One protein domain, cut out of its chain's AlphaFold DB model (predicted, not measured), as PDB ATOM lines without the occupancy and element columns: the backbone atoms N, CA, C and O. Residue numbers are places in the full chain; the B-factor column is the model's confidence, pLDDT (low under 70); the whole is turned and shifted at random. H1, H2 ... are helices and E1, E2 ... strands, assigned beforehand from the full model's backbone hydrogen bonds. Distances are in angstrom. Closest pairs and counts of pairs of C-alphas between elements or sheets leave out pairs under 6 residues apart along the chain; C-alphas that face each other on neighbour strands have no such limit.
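What this domain is: This is residues 257 to 383 of the 384 residues of an uncharacterized protein of Frieseomelitta varia (UniProt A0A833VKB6). Look first for a small hairpin of two strands, E1 and E2, which makes one end of a flat row of five helices, H1 to H5. Each helix runs opposite to the next in the row, and H4 and H5 are only partly side by side. The 127 printed residues are mostly helix, in the order H1, E1, E2, H2, H3, H4, H5, with sheet order E1 - E2, antiparallel. The whole is loose, with a radius of gyration of the C-alphas of 19.2 A and spans of 70 by 39 by 17 A.

How they stand to each other: Begin at the hairpin of E1, residues 266 to 270, and E2, residues 273 to 277: N 275 and O 268 are 2.8 A apart, within hydrogen-bond range. H1, residues 257 to 264, touches H2, residues 282 to 302, at a shallow tilt of 25 degrees; the closest C-alphas, His 257 and His 292, are 6.2 A apart. H2 forms a helical hairpin with H3, residues 307 to 323, at 21 degrees; the closest C-alphas, Ala 296 and Ala 313, are 4.8 A apart. H4, residues 339 to 364, touches H3 with residues 345 to 356 alone; the closest C-alphas, Ala 321 and Ala 348, are 5.3 A apart. H5, residues 370 to 382, touches H4 with residues 380 to 381 alone; the closest C-alphas, Arg 354 and Gly 380, are 5.9 A apart. Every O i to N i+4 pair is within hydrogen-bond range in H1, H2, H3 and H5, and 20 of 22 in H4.

Where its parts are: Find C-alpha 257 at (173.059, 190.654, 158.963), where H1 begins. H2 measures 30.3 A, H3 24.3 A and H4 37.2 A. H5 ends at C-alpha 382, (198.585, 178.440, 180.414).

The domain as a whole: The C-alphas of Gly 271 and Asn 369, the two farthest apart, are 69.8 A apart. The printed part has no cut. The link from H3 to H4 is long. Look for pLDDT under 70 at residue 278, residues 327 to 337 and residues 360 to 383.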
ATOM      1  N   HIS A 257     173.189 192.070 158.599       90.75
ATOM      2  CA  HIS A 257     173.059 190.654 158.963       90.75
ATOM      3  C   HIS A 257     171.851 189.987 158.279       90.75
ATOM      4  O   HIS A 257     171.998 188.910 157.708       90.75
ATOM      5  N   LEU A 258     170.688 190.652 158.226       91.38
ATOM      6  CA  LEU A 258     169.508 190.119 157.527       91.38
ATOM      7  C   LEU A 258     169.732 189.928 156.016       91.38
ATOM      8  O   LEU A 258     169.156 189.018 155.422       91.38
ATOM      9  N   LYS A 259     170.567 190.754 155.370       91.12
ATOM     10  CA  LYS A 259     170.946 190.544 153.961       91.12
ATOM     11  C   LYS A 259     171.804 189.293 153.783       91.12
ATOM     12  O   LYS A 259     171.596 188.584 152.803       91.12
ATOM     13  N   ILE A 260     172.712 189.012 154.720       90.12
ATOM     14  CA  ILE A 260     173.560 187.809 154.708       90.12
ATOM     15  C   ILE A 260     172.704 186.553 154.920       90.12
ATOM     16  O   ILE A 260     172.845 185.593 154.165       90.12
ATOM     17  N   GLU A 261     171.764 186.572 155.869       87.62
ATOM     18  CA  GLU A 261     170.798 185.478 156.055       87.62
ATOM     19  C   GLU A 261     169.987 185.223 154.776       87.62
ATOM     20  O   GLU A 261     169.873 184.087 154.319       87.62
ATOM     21  N   LEU A 262     169.458 186.282 154.152       87.25
ATOM     22  CA  LEU A 262     168.659 186.172 152.930       87.25
ATOM     23  C   LEU A 262     169.471 185.722 151.705       87.25
ATOM     24  O   LEU A 262     168.906 185.043 150.849       87.25
ATOM     25  N   SER A 263     170.761 186.064 151.607       85.62
ATOM     26  CA  SER A 263     171.612 185.663 150.476       85.62
ATOM     27  C   SER A 263     172.096 184.213 150.552       85.62
ATOM     28  O   SER A 263     172.374 183.621 149.514       85.62
ATOM     29  N   HIS A 264     172.191 183.639 151.757       79.69
ATOM     30  CA  HIS A 264     172.639 182.256 151.981       79.69
ATOM     31  C   HIS A 264     171.484 181.265 152.229       79.69
ATOM     32  O   HIS A 264     171.714 180.080 152.460       79.69
ATOM     33  N   ARG A 265     170.230 181.732 152.175       79.06
ATOM     34  CA  ARG A 265     169.022 180.925 152.391       79.06
ATOM     35  C   ARG A 265     168.668 180.064 151.171       79.06
ATOM     36  O   ARG A 265     168.519 180.578 150.063       79.06
ATOM     37  N   VAL A 266     168.319 178.795 151.406       77.69
ATOM     38  CA  VAL A 266     167.567 177.982 150.435       77.69
ATOM     39  C   VAL A 266     166.076 178.357 150.460       77.69
ATOM     40  O   VAL A 266     165.382 178.260 151.480       77.69
ATOM     41  N   VAL A 267     165.568 178.817 149.316       79.12
ATOM     42  CA  VAL A 267     164.144 179.114 149.102       79.12
ATOM     43  C   VAL A 267     163.497 177.925 148.397       79.12
ATOM     44  O   VAL A 267     163.663 177.761 147.191       79.12
ATOM     45  N   ASN A 268     162.723 177.130 149.132       74.75
ATOM     46  CA  ASN A 268     161.844 176.122 148.539       74.75
ATOM     47  C   ASN A 268     160.433 176.704 148.356       74.75
ATOM     48  O   ASN A 268     160.045 177.651 149.042       74.75
ATOM     49  N   GLN A 269     159.647 176.129 147.447       78.31
ATOM     50  CA  GLN A 269     158.258 176.524 147.206       78.31
ATOM     51  C   GLN A 269     157.342 175.302 147.322       78.31
ATOM     52  O   GLN A 269     157.552 174.306 146.633       78.31
ATOM     53  N   GLU A 270     156.311 175.391 148.163       76.94
ATOM     54  CA  GLU A 270     155.278 174.360 148.292       76.94
ATOM     55  C   GLU A 270     153.904 174.987 148.017       76.94
ATOM     56  O   GLU A 270     153.317 175.676 148.855       76.94
ATOM     57  N   GLY A 271     153.405 174.794 146.792       78.44
ATOM     58  CA  GLY A 271     152.236 175.522 146.290       78.44
ATOM     59  C   GLY A 271     152.531 177.017 146.138       78.44
ATOM     60  O   GLY A 271     153.578 177.396 145.622       78.44
ATOM     61  N   ASP A 272     151.623 177.869 146.610       79.94
ATOM     62  CA  ASP A 272     151.752 179.333 146.512       79.94
ATOM     63  C   ASP A 272     152.599 179.952 147.649       79.94
ATOM     64  O   ASP A 272     152.739 181.172 147.738       79.94
ATOM     65  N   CYS A 273     153.173 179.123 148.532       71.25
ATOM     66  CA  CYS A 273     153.940 179.552 149.703       71.25
ATOM     67  C   CYS A 273     155.443 179.269 149.554       71.25
ATOM     68  O   CYS A 273     155.855 178.166 149.189       71.25
ATOM     69  N   LEU A 274     156.274 180.252 149.920       77.31
ATOM     70  CA  LEU A 274     157.728 180.100 150.009       77.31
ATOM     71  C   LEU A 274     158.134 179.576 151.393       77.31
ATOM     72  O   LEU A 274     157.889 180.231 152.406       77.31
ATOM     73  N   ILE A 275     158.812 178.432 151.426       77.94
ATOM     74  CA  ILE A 275     159.331 177.785 152.635       77.94
ATOM     75  C   ILE A 275     160.824 178.099 152.790       77.94
ATOM     76  O   ILE A 275     161.584 178.186 151.821       77.94
ATOM     77  N   PHE A 276     161.244 178.342 154.028       77.62
ATOM     78  CA  PHE A 276     162.646 178.490 154.410       77.62
ATOM     79  C   PHE A 276     163.167 177.087 154.729       77.62
ATOM     80  O   PHE A 276     162.690 176.483 155.688       77.62
ATOM     81  N   ASP A 277     164.084 176.561 153.917       73.50
ATOM     82  CA  ASP A 277     164.765 175.292 154.200       73.50
ATOM     83  C   ASP A 277     166.206 175.565 154.650       73.50
ATOM     84  O   ASP A 277     166.790 176.605 154.327       73.50
ATOM     85  N   VAL A 278     166.761 174.643 155.428       68.88
ATOM     86  CA  VAL A 278     168.119 174.738 155.968       68.88
ATOM     87  C   VAL A 278     169.076 174.127 154.951       68.88
ATOM     88  O   VAL A 278     168.934 172.954 154.599       68.88
ATOM     89  N   ASP A 279     170.056 174.902 154.475       70.38
ATOM     90  CA  ASP A 279     171.086 174.341 153.599       70.38
ATOM     91  C   ASP A 279     171.905 173.296 154.369       70.38
ATOM     92  O   ASP A 279     172.301 173.502 155.517       70.38
ATOM     93  N   LYS A 280     172.125 172.147 153.731       70.12
ATOM     94  CA  LYS A 280     172.808 170.988 154.322       70.12
ATOM     95  C   LYS A 280     174.301 170.985 153.999       70.12
ATOM     96  O   LYS A 280     175.038 170.153 154.520       70.12
ATOM     97  N   ASP A 281     174.746 171.910 153.150       77.12
ATOM     98  CA  ASP A 281     176.153 172.131 152.847       77.12
ATOM     99  C   ASP A 281     176.826 172.959 153.955       77.12
ATOM    100  O   ASP A 281     176.664 174.181 154.050       77.12
ATOM    101  N   ILE A 282     177.624 172.270 154.774       73.81
ATOM    102  CA  ILE A 282     178.413 172.843 155.875       73.81
ATOM    103  C   ILE A 282     179.300 174.000 155.381       73.81
ATOM    104  O   ILE A 282     179.494 174.977 156.105       73.81
ATOM    105  N   ASN A 283     179.786 173.948 154.135       77.06
ATOM    106  CA  ASN A 283     180.643 174.992 153.577       77.06
ATOM    107  C   ASN A 283     179.884 176.312 153.402       77.06
ATOM    108  O   ASN A 283     180.412 177.365 153.742       77.06
ATOM    109  N   LYS A 284     178.627 176.281 152.943       78.31
ATOM    110  CA  LYS A 284     177.806 177.497 152.800       78.31
ATOM    111  C   LYS A 284     177.389 178.072 154.147       78.31
ATOM    112  O   LYS A 284     177.410 179.288 154.312       78.31
ATOM    113  N   ALA A 285     177.050 177.212 155.111       79.44
ATOM    114  CA  ALA A 285     176.767 177.640 156.481       79.44
ATOM    115  C   ALA A 285     177.993 178.330 157.112       79.44
ATOM    116  O   ALA A 285     177.862 179.374 157.749       79.44
ATOM    117  N   SER A 286     179.192 177.797 156.857       83.44
ATOM    118  CA  SER A 286     180.470 178.398 157.246       83.44
ATOM    119  C   SER A 286     180.746 179.731 156.529       83.44
ATOM    120  O   SER A 286     181.117 180.703 157.182       83.44
ATOM    121  N   ILE A 287     180.501 179.828 155.215       86.81
ATOM    122  CA  ILE A 287     180.638 181.082 154.446       86.81
ATOM    123  C   ILE A 287     179.701 182.167 154.997       86.81
ATOM    124  O   ILE A 287     180.139 183.298 155.201       86.81
ATOM    125  N   ALA A 288     178.445 181.823 155.300       88.81
ATOM    126  CA  ALA A 288     177.507 182.744 155.935       88.81
ATOM    127  C   ALA A 288     178.033 183.214 157.303       88.81
ATOM    128  O   ALA A 288     178.114 184.415 157.549       88.81
ATOM    129  N   LEU A 289     178.457 182.287 158.169       91.50
ATOM    130  CA  LEU A 289     179.014 182.588 159.491       91.50
ATOM    131  C   LEU A 289     180.243 183.516 159.423       91.50
ATOM    132  O   LEU A 289     180.323 184.487 160.176       91.50
ATOM    133  N   HIS A 290     181.168 183.260 158.496       91.50
ATOM    134  CA  HIS A 290     182.316 184.133 158.238       91.50
ATOM    135  C   HIS A 290     181.879 185.526 157.763       91.50
ATOM    136  O   HIS A 290     182.366 186.521 158.292       91.50
ATOM    137  N   ALA A 291     180.901 185.622 156.855       92.31
ATOM    138  CA  ALA A 291     180.355 186.907 156.410       92.31
ATOM    139  C   ALA A 291     179.667 187.693 157.548       92.31
ATOM    140  O   ALA A 291     179.832 188.910 157.638       92.31
ATOM    141  N   HIS A 292     178.940 187.018 158.450       93.06
ATOM    142  CA  HIS A 292     178.398 187.646 159.662       93.06
ATOM    143  C   HIS A 292     179.521 188.185 160.566       93.06
ATOM    144  O   HIS A 292     179.374 189.275 161.118       93.06
ATOM    145  N   CYS A 293     180.650 187.476 160.683       93.62
ATOM    146  CA  CYS A 293     181.812 187.948 161.436       93.62
ATOM    147  C   CYS A 293     182.456 189.186 160.800       93.62
ATOM    148  O   CYS A 293     182.594 190.199 161.482       93.62
ATOM    149  N   SER A 294     182.761 189.156 159.497       93.56
ATOM    150  CA  SER A 294     183.347 190.302 158.785       93.56
ATOM    151  C   SER A 294     182.477 191.558 158.898       93.56
ATOM    152  O   SER A 294     182.978 192.622 159.246       93.56
ATOM    153  N   LEU A 295     181.160 191.426 158.709       92.81
ATOM    154  CA  LEU A 295     180.224 192.541 158.860       92.81
ATOM    155  C   LEU A 295     180.208 193.095 160.299       92.81
ATOM    156  O   LEU A 295     180.156 194.307 160.500       92.81
ATOM    157  N   ALA A 296     180.261 192.229 161.315       91.88
ATOM    158  CA  ALA A 296     180.312 192.668 162.708       91.88
ATOM    159  C   ALA A 296     181.628 193.390 163.051       91.88
ATOM    160  O   ALA A 296     181.618 194.325 163.849       91.88
ATOM    161  N   GLU A 297     182.743 192.997 162.433       91.31
ATOM    162  CA  GLU A 297     184.024 193.702 162.539       91.31
ATOM    163  C   GLU A 297     183.969 195.081 161.879       91.31
ATOM    164  O   GLU A 297     184.304 196.066 162.534       91.31
ATOM    165  N   GLU A 298     183.445 195.180 160.653       91.12
ATOM    166  CA  GLU A 298     183.203 196.463 159.980       91.12
ATOM    167  C   GLU A 298     182.327 197.397 160.835       91.12
ATOM    168  O   GLU A 298     182.607 198.594 160.930       91.12
ATOM    169  N   PHE A 299     181.297 196.868 161.510       87.62
ATOM    170  CA  PHE A 299     180.480 197.644 162.448       87.62
ATOM    171  C   PHE A 299     181.234 198.053 163.720       87.62
ATOM    172  O   PHE A 299     181.056 199.178 164.186       87.62
ATOM    173  N   ALA A 300     182.089 197.195 164.279       87.31
ATOM    174  CA  ALA A 300     182.913 197.541 165.440       87.31
ATOM    175  C   ALA A 300     183.997 198.585 165.115       87.31
ATOM    176  O   ALA A 300     184.353 199.375 165.988       87.31
ATOM    177  N   GLU A 301     184.494 198.635 163.876       87.31
ATOM    178  CA  GLU A 301     185.399 199.689 163.405       87.31
ATOM    179  C   GLU A 301     184.654 201.009 163.150       87.31
ATOM    180  O   GLU A 301     185.082 202.062 163.627       87.31
ATOM    181  N   GLN A 302     183.502 200.965 162.468       84.12
ATOM    182  CA  GLN A 302     182.666 202.148 162.205       84.12
ATOM    183  C   GLN A 302     182.121 202.791 163.489       84.12
ATOM    184  O   GLN A 302     182.023 204.016 163.574       84.12
ATOM    185  N   PHE A 303     181.792 201.981 164.497       78.69
ATOM    186  CA  PHE A 303     181.239 202.418 165.780       78.69
ATOM    187  C   PHE A 303     182.186 202.104 166.949       78.69
ATOM    188  O   PHE A 303     181.744 201.672 168.009       78.69
ATOM    189  N   ALA A 304     183.487 202.373 166.792       74.81
ATOM    190  CA  ALA A 304     184.532 202.064 167.782       74.81
ATOM    191  C   ALA A 304     184.324 202.655 169.199       74.81
ATOM    192  O   ALA A 304     184.970 202.220 170.152       74.81
ATOM    193  N   THR A 305     183.428 203.636 169.367       74.00
ATOM    194  CA  THR A 305     183.011 204.169 170.679       74.00
ATOM    195  C   THR A 305     181.929 203.342 171.381       74.00
ATOM    196  O   THR A 305     181.644 203.600 172.549       74.00
ATOM    197  N   ASP A 306     181.285 202.396 170.694       74.62
ATOM    198  CA  ASP A 306     180.261 201.520 171.261       74.62
ATOM    199  C   ASP A 306     180.869 200.194 171.740       74.62
ATOM    200  O   ASP A 306     181.371 199.370 170.967       74.62
ATOM    201  N   SER A 307     180.780 199.958 173.049       79.94
ATOM    202  CA  SER A 307     181.200 198.696 173.656       79.94
ATOM    203  C   SER A 307     180.332 197.518 173.207       79.94
ATOM    204  O   SER A 307     180.828 196.389 173.190       79.94
ATOM    205  N   PHE A 308     179.079 197.752 172.796       81.38
ATOM    206  CA  PHE A 308     178.193 196.696 172.314       81.38
ATOM    207  C   PHE A 308     178.581 196.212 170.908       81.38
ATOM    208  O   PHE A 308     178.706 195.005 170.716       81.38
ATOM    209  N   ALA A 309     178.880 197.105 169.958       83.94
ATOM    210  CA  ALA A 309     179.436 196.735 168.652       83.94
ATOM    211  C   ALA A 309     180.731 195.904 168.785       83.94
ATOM    212  O   ALA A 309     180.844 194.823 168.203       83.94
ATOM    213  N   SER A 310     181.667 196.345 169.636       86.62
ATOM    214  CA  SER A 310     182.892 195.592 169.948       86.62
ATOM    215  C   SER A 310     182.595 194.213 170.559       86.62
ATOM    216  O   SER A 310     183.188 193.212 170.153       86.62
ATOM    217  N   TYR A 311     181.641 194.124 171.493       88.38
ATOM    218  CA  TYR A 311     181.186 192.856 172.073       88.38
ATOM    219  C   TYR A 311     180.597 191.909 171.015       88.38
ATOM    220  O   TYR A 311     181.013 190.754 170.952       88.38
ATOM    221  N   VAL A 312     179.704 192.395 170.147       89.31
ATOM    222  CA  VAL A 312     179.083 191.609 169.067       89.31
ATOM    223  C   VAL A 312     180.137 191.070 168.094       89.31
ATOM    224  O   VAL A 312     180.098 189.885 167.763       89.31
ATOM    225  N   ALA A 313     181.132 191.873 167.708       91.69
ATOM    226  CA  ALA A 313     182.255 191.400 166.895       91.69
ATOM    227  C   ALA A 313     183.073 190.304 167.606       91.69
ATOM    228  O   ALA A 313     183.411 189.289 166.998       91.69
ATOM    229  N   ASN A 314     183.357 190.453 168.907       91.75
ATOM    230  CA  ASN A 314     184.040 189.402 169.670       91.75
ATOM    231  C   ASN A 314     183.184 188.116 169.765       91.75
ATOM    232  O   ASN A 314     183.748 187.025 169.711       91.75
ATOM    233  N   VAL A 315     181.849 188.212 169.859       93.56
ATOM    234  CA  VAL A 315     180.939 187.047 169.859       93.56
ATOM    235  C   VAL A 315     180.949 186.326 168.510       93.56
ATOM    236  O   VAL A 315     181.123 185.110 168.486       93.56
ATOM    237  N   TRP A 316     180.855 187.038 167.382       94.25
ATOM    238  CA  TRP A 316     180.946 186.390 166.068       94.25
ATOM    239  C   TRP A 316     182.314 185.729 165.833       94.25
ATOM    240  O   TRP A 316     182.359 184.618 165.303       94.25
ATOM    241  N   LYS A 317     183.413 186.321 166.328       92.88
ATOM    242  CA  LYS A 317     184.743 185.683 166.314       92.88
ATOM    243  C   LYS A 317     184.796 184.382 167.116       92.88
ATOM    244  O   LYS A 317     185.457 183.441 166.683       92.88
ATOM    245  N   LEU A 318     184.080 184.293 168.241       93.81
ATOM    246  CA  LEU A 318     183.947 183.038 168.989       93.81
ATOM    247  C   LEU A 318     183.178 181.994 168.174       93.81
ATOM    248  O   LEU A 318     183.606 180.845 168.085       93.81
ATOM    249  N   CYS A 319     182.069 182.388 167.542       92.69
ATOM    250  CA  CYS A 319     181.291 181.494 166.689       92.69
ATOM    251  C   CYS A 319     182.127 180.961 165.511       92.69
ATOM    252  O   CYS A 319     182.073 179.765 165.229       92.69
ATOM    253  N   VAL A 320     182.953 181.805 164.879       91.94
ATOM    254  CA  VAL A 320     183.917 181.391 163.844       91.94
ATOM    255  C   VAL A 320     184.971 180.423 164.397       91.94
ATOM    256  O   VAL A 320     185.208 179.391 163.777       91.94
ATOM    257  N   ALA A 321     185.558 180.688 165.569       90.31
ATOM    258  CA  ALA A 321     186.551 179.795 166.182       90.31
ATOM    259  C   ALA A 321     185.984 178.411 166.570       90.31
ATOM    260  O   ALA A 321     186.709 177.416 166.544       90.31
ATOM    261  N   LEU A 322     184.690 178.338 166.911       89.12
ATOM    262  CA  LEU A 322     183.991 177.097 167.262       89.12
ATOM    263  C   LEU A 322     183.507 176.310 166.031       89.12
ATOM    264  O   LEU A 322     183.717 175.098 165.947       89.12
ATOM    265  N   TRP A 323     182.842 176.985 165.088       86.62
ATOM    266  CA  TRP A 323     182.042 176.346 164.029       86.62
ATOM    267  C   TRP A 323     182.416 176.748 162.598       86.62
ATOM    268  O   TRP A 323     181.965 176.092 161.661       86.62
ATOM    269  N   GLY A 324     183.235 177.783 162.408       84.75
ATOM    270  CA  GLY A 324     183.708 178.201 161.088       84.75
ATOM    271  C   GLY A 324     184.769 177.263 160.505       84.75
ATOM    272  O   GLY A 324     185.412 176.482 161.209       84.75
ATOM    273  N   THR A 325     184.978 177.362 159.192       82.62
ATOM    274  CA  THR A 325     186.119 176.728 158.513       82.62
ATOM    275  C   THR A 325     187.395 177.468 158.906       82.62
ATOM    276  O   THR A 325     187.494 178.673 158.669       82.62
ATOM    277  N   LEU A 326     188.359 176.758 159.494       80.00
ATOM    278  CA  LEU A 326     189.673 177.296 159.858       80.00
ATOM    279  C   LEU A 326     190.664 177.108 158.695       80.00
ATOM    280  O   LEU A 326     190.637 176.047 158.073       80.00
ATOM    281  N   PRO A 327     191.559 178.074 158.411       68.31
ATOM    282  CA  PRO A 327     192.484 177.989 157.276       68.31
ATOM    283  C   PRO A 327     193.513 176.856 157.414       68.31
ATOM    284  O   PRO A 327     193.917 176.277 156.410       68.31
ATOM    285  N   ASP A 328     193.898 176.506 158.645       62.69
ATOM    286  CA  ASP A 328     194.862 175.432 158.930       62.69
ATOM    287  C   ASP A 328     194.237 174.023 158.877       62.69
ATOM    288  O   ASP A 328     194.947 173.015 158.892       62.69
ATOM    289  N   VAL A 329     192.902 173.930 158.797       62.56
ATOM    290  CA  VAL A 329     192.191 172.665 158.587       62.56
ATOM    291  C   VAL A 329     191.990 172.469 157.090       62.56
ATOM    292  O   VAL A 329     191.084 173.039 156.484       62.56
ATOM    293  N   ASN A 330     192.828 171.620 156.488       52.59
ATOM    294  CA  ASN A 330     192.642 171.192 155.103       52.59
ATOM    295  C   ASN A 330     191.226 170.625 154.909       52.59
ATOM    296  O   ASN A 330     190.868 169.615 155.511       52.59
ATOM    297  N   VAL A 331     190.461 171.233 153.998       52.03
ATOM    298  CA  VAL A 331     189.043 170.925 153.700       52.03
ATOM    299  C   VAL A 331     188.826 169.490 153.162       52.03
ATOM    300  O   VAL A 331     187.698 169.047 152.991       52.03
ATOM    301  N   ALA A 332     189.905 168.731 152.945       44.06
ATOM    302  CA  ALA A 332     189.888 167.303 152.617       44.06
ATOM    303  C   ALA A 332     189.742 166.364 153.840       44.06
ATOM    304  O   ALA A 332     189.674 165.151 153.660       44.06
ATOM    305  N   ALA A 333     189.713 166.886 155.073       50.53
ATOM    306  CA  ALA A 333     189.395 166.101 156.267       50.53
ATOM    307  C   ALA A 333     187.877 165.842 156.347       50.53
ATOM    308  O   ALA A 333     187.137 166.580 156.995       50.53
ATOM    309  N   GLU A 334     187.405 164.793 155.663       55.97
ATOM    310  CA  GLU A 334     185.982 164.404 155.635       55.97
ATOM    311  C   GLU A 334     185.437 163.977 157.018       55.97
ATOM    312  O   GLU A 334     184.224 163.989 157.232       55.97
ATOM    313  N   ASN A 335     186.317 163.642 157.973       60.44
ATOM    314  CA  ASN A 335     185.950 163.288 159.345       60.44
ATOM    315  C   ASN A 335     186.081 164.496 160.296       60.44
ATOM    316  O   ASN A 335     187.186 165.010 160.481       60.44
ATOM    317  N   PRO A 336     185.007 164.913 160.999       62.34
ATOM    318  CA  PRO A 336     185.085 165.984 161.998       62.34
ATOM    319  C   PRO A 336     185.836 165.577 163.279       62.34
ATOM    320  O   PRO A 336     186.206 166.453 164.062       62.34
ATOM    321  N   ASP A 337     186.057 164.272 163.478       64.19
ATOM    322  CA  ASP A 337     186.758 163.679 164.624       64.19
ATOM    323  C   ASP A 337     188.289 163.599 164.431       64.19
ATOM    324  O   ASP A 337     189.007 163.140 165.323       64.19
ATOM    325  N   ASP A 338     188.813 164.047 163.283       76.50
ATOM    326  CA  ASP A 338     190.254 164.085 163.024       76.50
ATOM    327  C   ASP A 338     190.971 164.970 164.064       76.50
ATOM    328  O   ASP A 338     190.665 166.151 164.251       76.50
ATOM    329  N   HIS A 339     191.986 164.411 164.729       80.00
ATOM    330  CA  HIS A 339     192.724 165.069 165.818       80.00
ATOM    331  C   HIS A 339     193.321 166.437 165.418       80.00
ATOM    332  O   HIS A 339     193.446 167.335 166.251       80.00
ATOM    333  N   SER A 340     193.667 166.623 164.142       79.75
ATOM    334  CA  SER A 340     194.096 167.908 163.571       79.75
ATOM    335  C   SER A 340     193.016 168.993 163.681       79.75
ATOM    336  O   SER A 340     193.330 170.117 164.067       79.75
ATOM    337  N   VAL A 341     191.750 168.656 163.416       80.00
ATOM    338  CA  VAL A 341     190.593 169.562 163.526       80.00
ATOM    339  C   VAL A 341     190.375 169.975 164.981       80.00
ATOM    340  O   VAL A 341     190.153 171.152 165.270       80.00
ATOM    341  N   VAL A 342     190.492 169.021 165.911       83.00
ATOM    342  CA  VAL A 342     190.353 169.264 167.357       83.00
ATOM    343  C   VAL A 342     191.459 170.192 167.873       83.00
ATOM    344  O   VAL A 342     191.170 171.150 168.592       83.00
ATOM    345  N   VAL A 343     192.716 169.962 167.473       84.69
ATOM    346  CA  VAL A 343     193.850 170.824 167.848       84.69
ATOM    347  C   VAL A 343     193.716 172.224 167.244       84.69
ATOM    348  O   VAL A 343     193.864 173.201 167.975       84.69
ATOM    349  N   ALA A 344     193.374 172.342 165.957       84.94
ATOM    350  CA  ALA A 344     193.194 173.637 165.299       84.94
ATOM    351  C   ALA A 344     192.064 174.461 165.941       84.94
ATOM    352  O   ALA A 344     192.239 175.652 166.195       84.94
ATOM    353  N   ARG A 345     190.932 173.829 166.290       86.81
ATOM    354  CA  ARG A 345     189.844 174.486 167.035       86.81
ATOM    355  C   ARG A 345     190.271 174.912 168.437       86.81
ATOM    356  O   ARG A 345     189.990 176.042 168.825       86.81
ATOM    357  N   ARG A 346     190.980 174.059 169.188       87.44
ATOM    358  CA  ARG A 346     191.513 174.424 170.515       87.44
ATOM    359  C   ARG A 346     192.449 175.631 170.434       87.44
ATOM    360  O   ARG A 346     192.340 176.518 171.274       87.44
ATOM    361  N   GLU A 347     193.302 175.711 169.414       89.19
ATOM    362  CA  GLU A 347     194.194 176.861 169.235       89.19
ATOM    363  C   GLU A 347     193.444 178.129 168.789       89.19
ATOM    364  O   GLU A 347     193.712 179.206 169.316       89.19
ATOM    365  N   ALA A 348     192.444 178.018 167.905       88.38
ATOM    366  CA  ALA A 348     191.601 179.147 167.501       88.38
ATOM    367  C   ALA A 348     190.796 179.733 168.680       88.38
ATOM    368  O   ALA A 348     190.742 180.951 168.860       88.38
ATOM    369  N   ILE A 349     190.215 178.871 169.523       90.25
ATOM    370  CA  ILE A 349     189.531 179.271 170.765       90.25
ATOM    371  C   ILE A 349     190.541 179.857 171.763       90.25
ATOM    372  O   ILE A 349     190.249 180.862 172.411       90.25
ATOM    373  N   GLY A 350     191.743 179.278 171.854       88.19
ATOM    374  CA  GLY A 350     192.844 179.781 172.673       88.19
ATOM    375  C   GLY A 350     193.280 181.193 172.275       88.19
ATOM    376  O   GLY A 350     193.371 182.066 173.133       88.19
ATOM    377  N   GLU A 351     193.485 181.470 170.986       88.94
ATOM    378  CA  GLU A 351     193.846 182.813 170.515       88.94
ATOM    379  C   GLU A 351     192.687 183.810 170.643       88.94
ATOM    380  O   GLU A 351     192.921 184.978 170.963       88.94
ATOM    381  N   TRP A 352     191.434 183.368 170.489       91.31
ATOM    382  CA  TRP A 352     190.271 184.197 170.819       91.31
ATOM    383  C   TRP A 352     190.252 184.577 172.308       91.31
ATOM    384  O   TRP A 352     190.178 185.765 172.628       91.31
ATOM    385  N   LEU A 353     190.407 183.600 173.214       87.81
ATOM    386  CA  LEU A 353     190.489 183.827 174.662       87.81
ATOM    387  C   LEU A 353     191.626 184.793 174.994       87.81
ATOM    388  O   LEU A 353     191.397 185.795 175.671       87.81
ATOM    389  N   ARG A 354     192.830 184.553 174.459       85.19
ATOM    390  CA  ARG A 354     193.994 185.432 174.638       85.19
ATOM    391  C   ARG A 354     193.697 186.860 174.186       85.19
ATOM    392  O   ARG A 354     194.058 187.794 174.893       85.19
ATOM    393  N   ASN A 355     193.003 187.061 173.068       85.75
ATOM    394  CA  ASN A 355     192.681 188.400 172.565       85.75
ATOM    395  C   ASN A 355     191.532 189.102 173.298       85.75
ATOM    396  O   ASN A 355     191.565 190.328 173.406       85.75
ATOM    397  N   VAL A 356     190.563 188.373 173.855       84.56
ATOM    398  CA  VAL A 356     189.587 188.957 174.791       84.56
ATOM    399  C   VAL A 356     190.287 189.357 176.091       84.56
ATOM    400  O   VAL A 356     190.210 190.512 176.495       84.56
ATOM    401  N   ILE A 357     191.048 188.444 176.698       81.88
ATOM    402  CA  ILE A 357     191.746 188.653 177.977       81.88
ATOM    403  C   ILE A 357     192.762 189.807 177.888       81.88
ATOM    404  O   ILE A 357     192.784 190.669 178.764       81.88
ATOM    405  N   ARG A 358     193.545 189.896 176.798       78.50
ATOM    406  CA  ARG A 358     194.445 191.037 176.524       78.50
ATOM    407  C   ARG A 358     193.687 192.370 176.499       78.50
ATOM    408  O   ARG A 358     194.164 193.334 177.091       78.50
ATOM    409  N   LYS A 359     192.517 192.435 175.843       71.69
ATOM    410  CA  LYS A 359     191.684 193.653 175.817       71.69
ATOM    411  C   LYS A 359     191.192 194.026 177.218       71.69
ATOM    412  O   LYS A 359     191.219 195.206 177.543       71.69
ATOM    413  N   THR A 360     190.795 193.054 178.043       68.88
ATOM    414  CA  THR A 360     190.358 193.308 179.426       68.88
ATOM    415  C   THR A 360     191.497 193.848 180.293       68.88
ATOM    416  O   THR A 360     191.328 194.878 180.937       68.88
ATOM    417  N   PHE A 361     192.686 193.232 180.260       61.16
ATOM    418  CA  PHE A 361     193.811 193.677 181.096       61.16
ATOM    419  C   PHE A 361     194.329 195.076 180.745       61.16
ATOM    420  O   PHE A 361     194.770 195.791 181.641       61.16
ATOM    421  N   VAL A 362     194.211 195.526 179.490       57.09
ATOM    422  CA  VAL A 362     194.541 196.915 179.101       57.09
ATOM    423  C   VAL A 362     193.663 197.957 179.821       57.09
ATOM    424  O   VAL A 362     194.060 199.115 179.918       57.09
ATOM    425  N   TRP A 363     192.505 197.568 180.372       50.19
ATOM    426  CA  TRP A 363     191.648 198.441 181.187       50.19
ATOM    427  C   TRP A 363     191.954 198.373 182.695       50.19
ATOM    428  O   TRP A 363     191.560 199.278 183.427       50.19
ATOM    429  N   GLU A 364     192.659 197.339 183.169       54.03
ATOM    430  CA  GLU A 364     193.035 197.166 184.585       54.03
ATOM    431  C   GLU A 364     194.458 197.669 184.909       54.03
ATOM    432  O   GLU A 364     194.811 197.812 186.079       54.03
ATOM    433  N   ASP A 365     195.277 197.971 183.895       53.22
ATOM    434  CA  ASP A 365     196.721 198.246 184.015       53.22
ATOM    435  C   ASP A 365     197.084 199.645 184.575       53.22
ATOM    436  O   ASP A 365     198.029 200.291 184.123       53.22
ATOM    437  N   MET A 366     196.309 200.133 185.550       55.09
ATOM    438  CA  MET A 366     196.496 201.430 186.217       55.09
ATOM    439  C   MET A 366     197.240 201.345 187.559       55.09
ATOM    440  O   MET A 366     197.921 202.308 187.897       55.09
ATOM    441  N   ASP A 367     197.133 200.243 188.322       58.22
ATOM    442  CA  ASP A 367     197.873 200.077 189.595       58.22
ATOM    443  C   ASP A 367     197.964 198.599 190.065       58.22
ATOM    444  O   ASP A 367     197.317 198.187 191.030       58.22
ATOM    445  N   ILE A 368     198.723 197.750 189.349       61.97
ATOM    446  CA  ILE A 368     198.883 196.315 189.680       61.97
ATOM    447  C   ILE A 368     200.365 195.918 189.789       61.97
ATOM    448  O   ILE A 368     201.172 196.171 188.894       61.97
ATOM    449  N   ASN A 369     200.713 195.229 190.883       68.38
ATOM    450  CA  ASN A 369     202.068 194.752 191.177       68.38
ATOM    451  C   ASN A 369     202.604 193.777 190.100       68.38
ATOM    452  O   ASN A 369     201.863 192.969 189.532       68.38
ATOM    453  N   TYR A 370     203.919 193.817 189.869       61.00
ATOM    454  CA  TYR A 370     204.629 193.073 188.824       61.00
ATOM    455  C   TYR A 370     204.435 191.550 188.922       61.00
ATOM    456  O   TYR A 370     204.251 190.893 187.902       61.00
ATOM    457  N   GLU A 371     204.409 190.980 190.132       61.41
ATOM    458  CA  GLU A 371     204.201 189.535 190.319       61.41
ATOM    459  C   GLU A 371     202.778 189.095 189.953       61.41
ATOM    460  O   GLU A 371     202.603 188.103 189.248       61.41
ATOM    461  N   THR A 372     201.753 189.862 190.339       64.75
ATOM    462  CA  THR A 372     200.371 189.618 189.893       64.75
ATOM    463  C   THR A 372     200.230 189.809 188.388       64.75
ATOM    464  O   THR A 372     199.599 188.984 187.738       64.75
ATOM    465  N   LYS A 373     200.885 190.818 187.799       60.44
ATOM    466  CA  LYS A 373     200.914 191.013 186.342       60.44
ATOM    467  C   LYS A 373     201.554 189.819 185.622       60.44
ATOM    468  O   LYS A 373     201.034 189.366 184.607       60.44
ATOM    469  N   LEU A 374     202.627 189.253 186.177       60.81
ATOM    470  CA  LEU A 374     203.284 188.061 185.643       60.81
ATOM    471  C   LEU A 374     202.409 186.801 185.793       60.81
ATOM    472  O   LEU A 374     202.316 186.023 184.849       60.81
ATOM    473  N   LEU A 375     201.694 186.631 186.910       67.00
ATOM    474  CA  LEU A 375     200.728 185.537 187.099       67.00
ATOM    475  C   LEU A 375     199.494 185.648 186.183       67.00
ATOM    476  O   LEU A 375     198.998 184.624 185.719       67.00
ATOM    477  N   LEU A 376     199.022 186.862 185.881       62.22
ATOM    478  CA  LEU A 376     197.910 187.115 184.950       62.22
ATOM    479  C   LEU A 376     198.324 186.917 183.480       62.22
ATOM    480  O   LEU A 376     197.560 186.375 182.681       62.22
ATOM    481  N   LEU A 377     199.559 187.279 183.121       61.62
ATOM    482  CA  LEU A 377     200.138 186.933 181.820       61.62
ATOM    483  C   LEU A 377     200.333 185.415 181.683       61.62
ATOM    484  O   LEU A 377     200.023 184.851 180.635       61.62
ATOM    485  N   LEU A 378     200.778 184.737 182.747       62.00
ATOM    486  CA  LEU A 378     200.881 183.278 182.774       62.00
ATOM    487  C   LEU A 378     199.509 182.603 182.673       62.00
ATOM    488  O   LEU A 378     199.382 181.681 181.876       62.00
ATOM    489  N   SER A 379     198.468 183.047 183.384       64.56
ATOM    490  CA  SER A 379     197.130 182.441 183.249       64.56
ATOM    491  C   SER A 379     196.560 182.616 181.835       64.56
ATOM    492  O   SER A 379     196.011 181.665 181.277       64.56
ATOM    493  N   GLY A 380     196.803 183.769 181.200       55.44
ATOM    494  CA  GLY A 380     196.502 183.998 179.784       55.44
ATOM    495  C   GLY A 380     197.297 183.118 178.803       55.44
ATOM    496  O   GLY A 380     196.848 182.920 177.679       55.44
ATOM    497  N   MET A 381     198.451 182.566 179.197       53.25
ATOM    498  CA  MET A 381     199.259 181.661 178.361       53.25
ATOM    499  C   MET A 381     199.070 180.168 178.681       53.25
ATOM    500  O   MET A 381     199.265 179.340 177.796       53.25
ATOM    501  N   TYR A 382     198.691 179.820 179.914       47.50
ATOM    502  CA  TYR A 382     198.585 178.440 180.414       47.50
ATOM    503  C   TYR A 382     197.148 177.893 180.481       47.50
ATOM    504  O   TYR A 382     196.965 176.724 180.810       47.50
ATOM    505  N   SER A 383     196.125 178.689 180.154       45.03
ATOM    506  CA  SER A 383     194.724 178.232 180.046       45.03
ATOM    507  C   SER A 383     194.450 177.460 178.737       45.03
ATOM    508  O   SER A 383     193.483 177.760 178.032       45.03
TER     509      SER A 383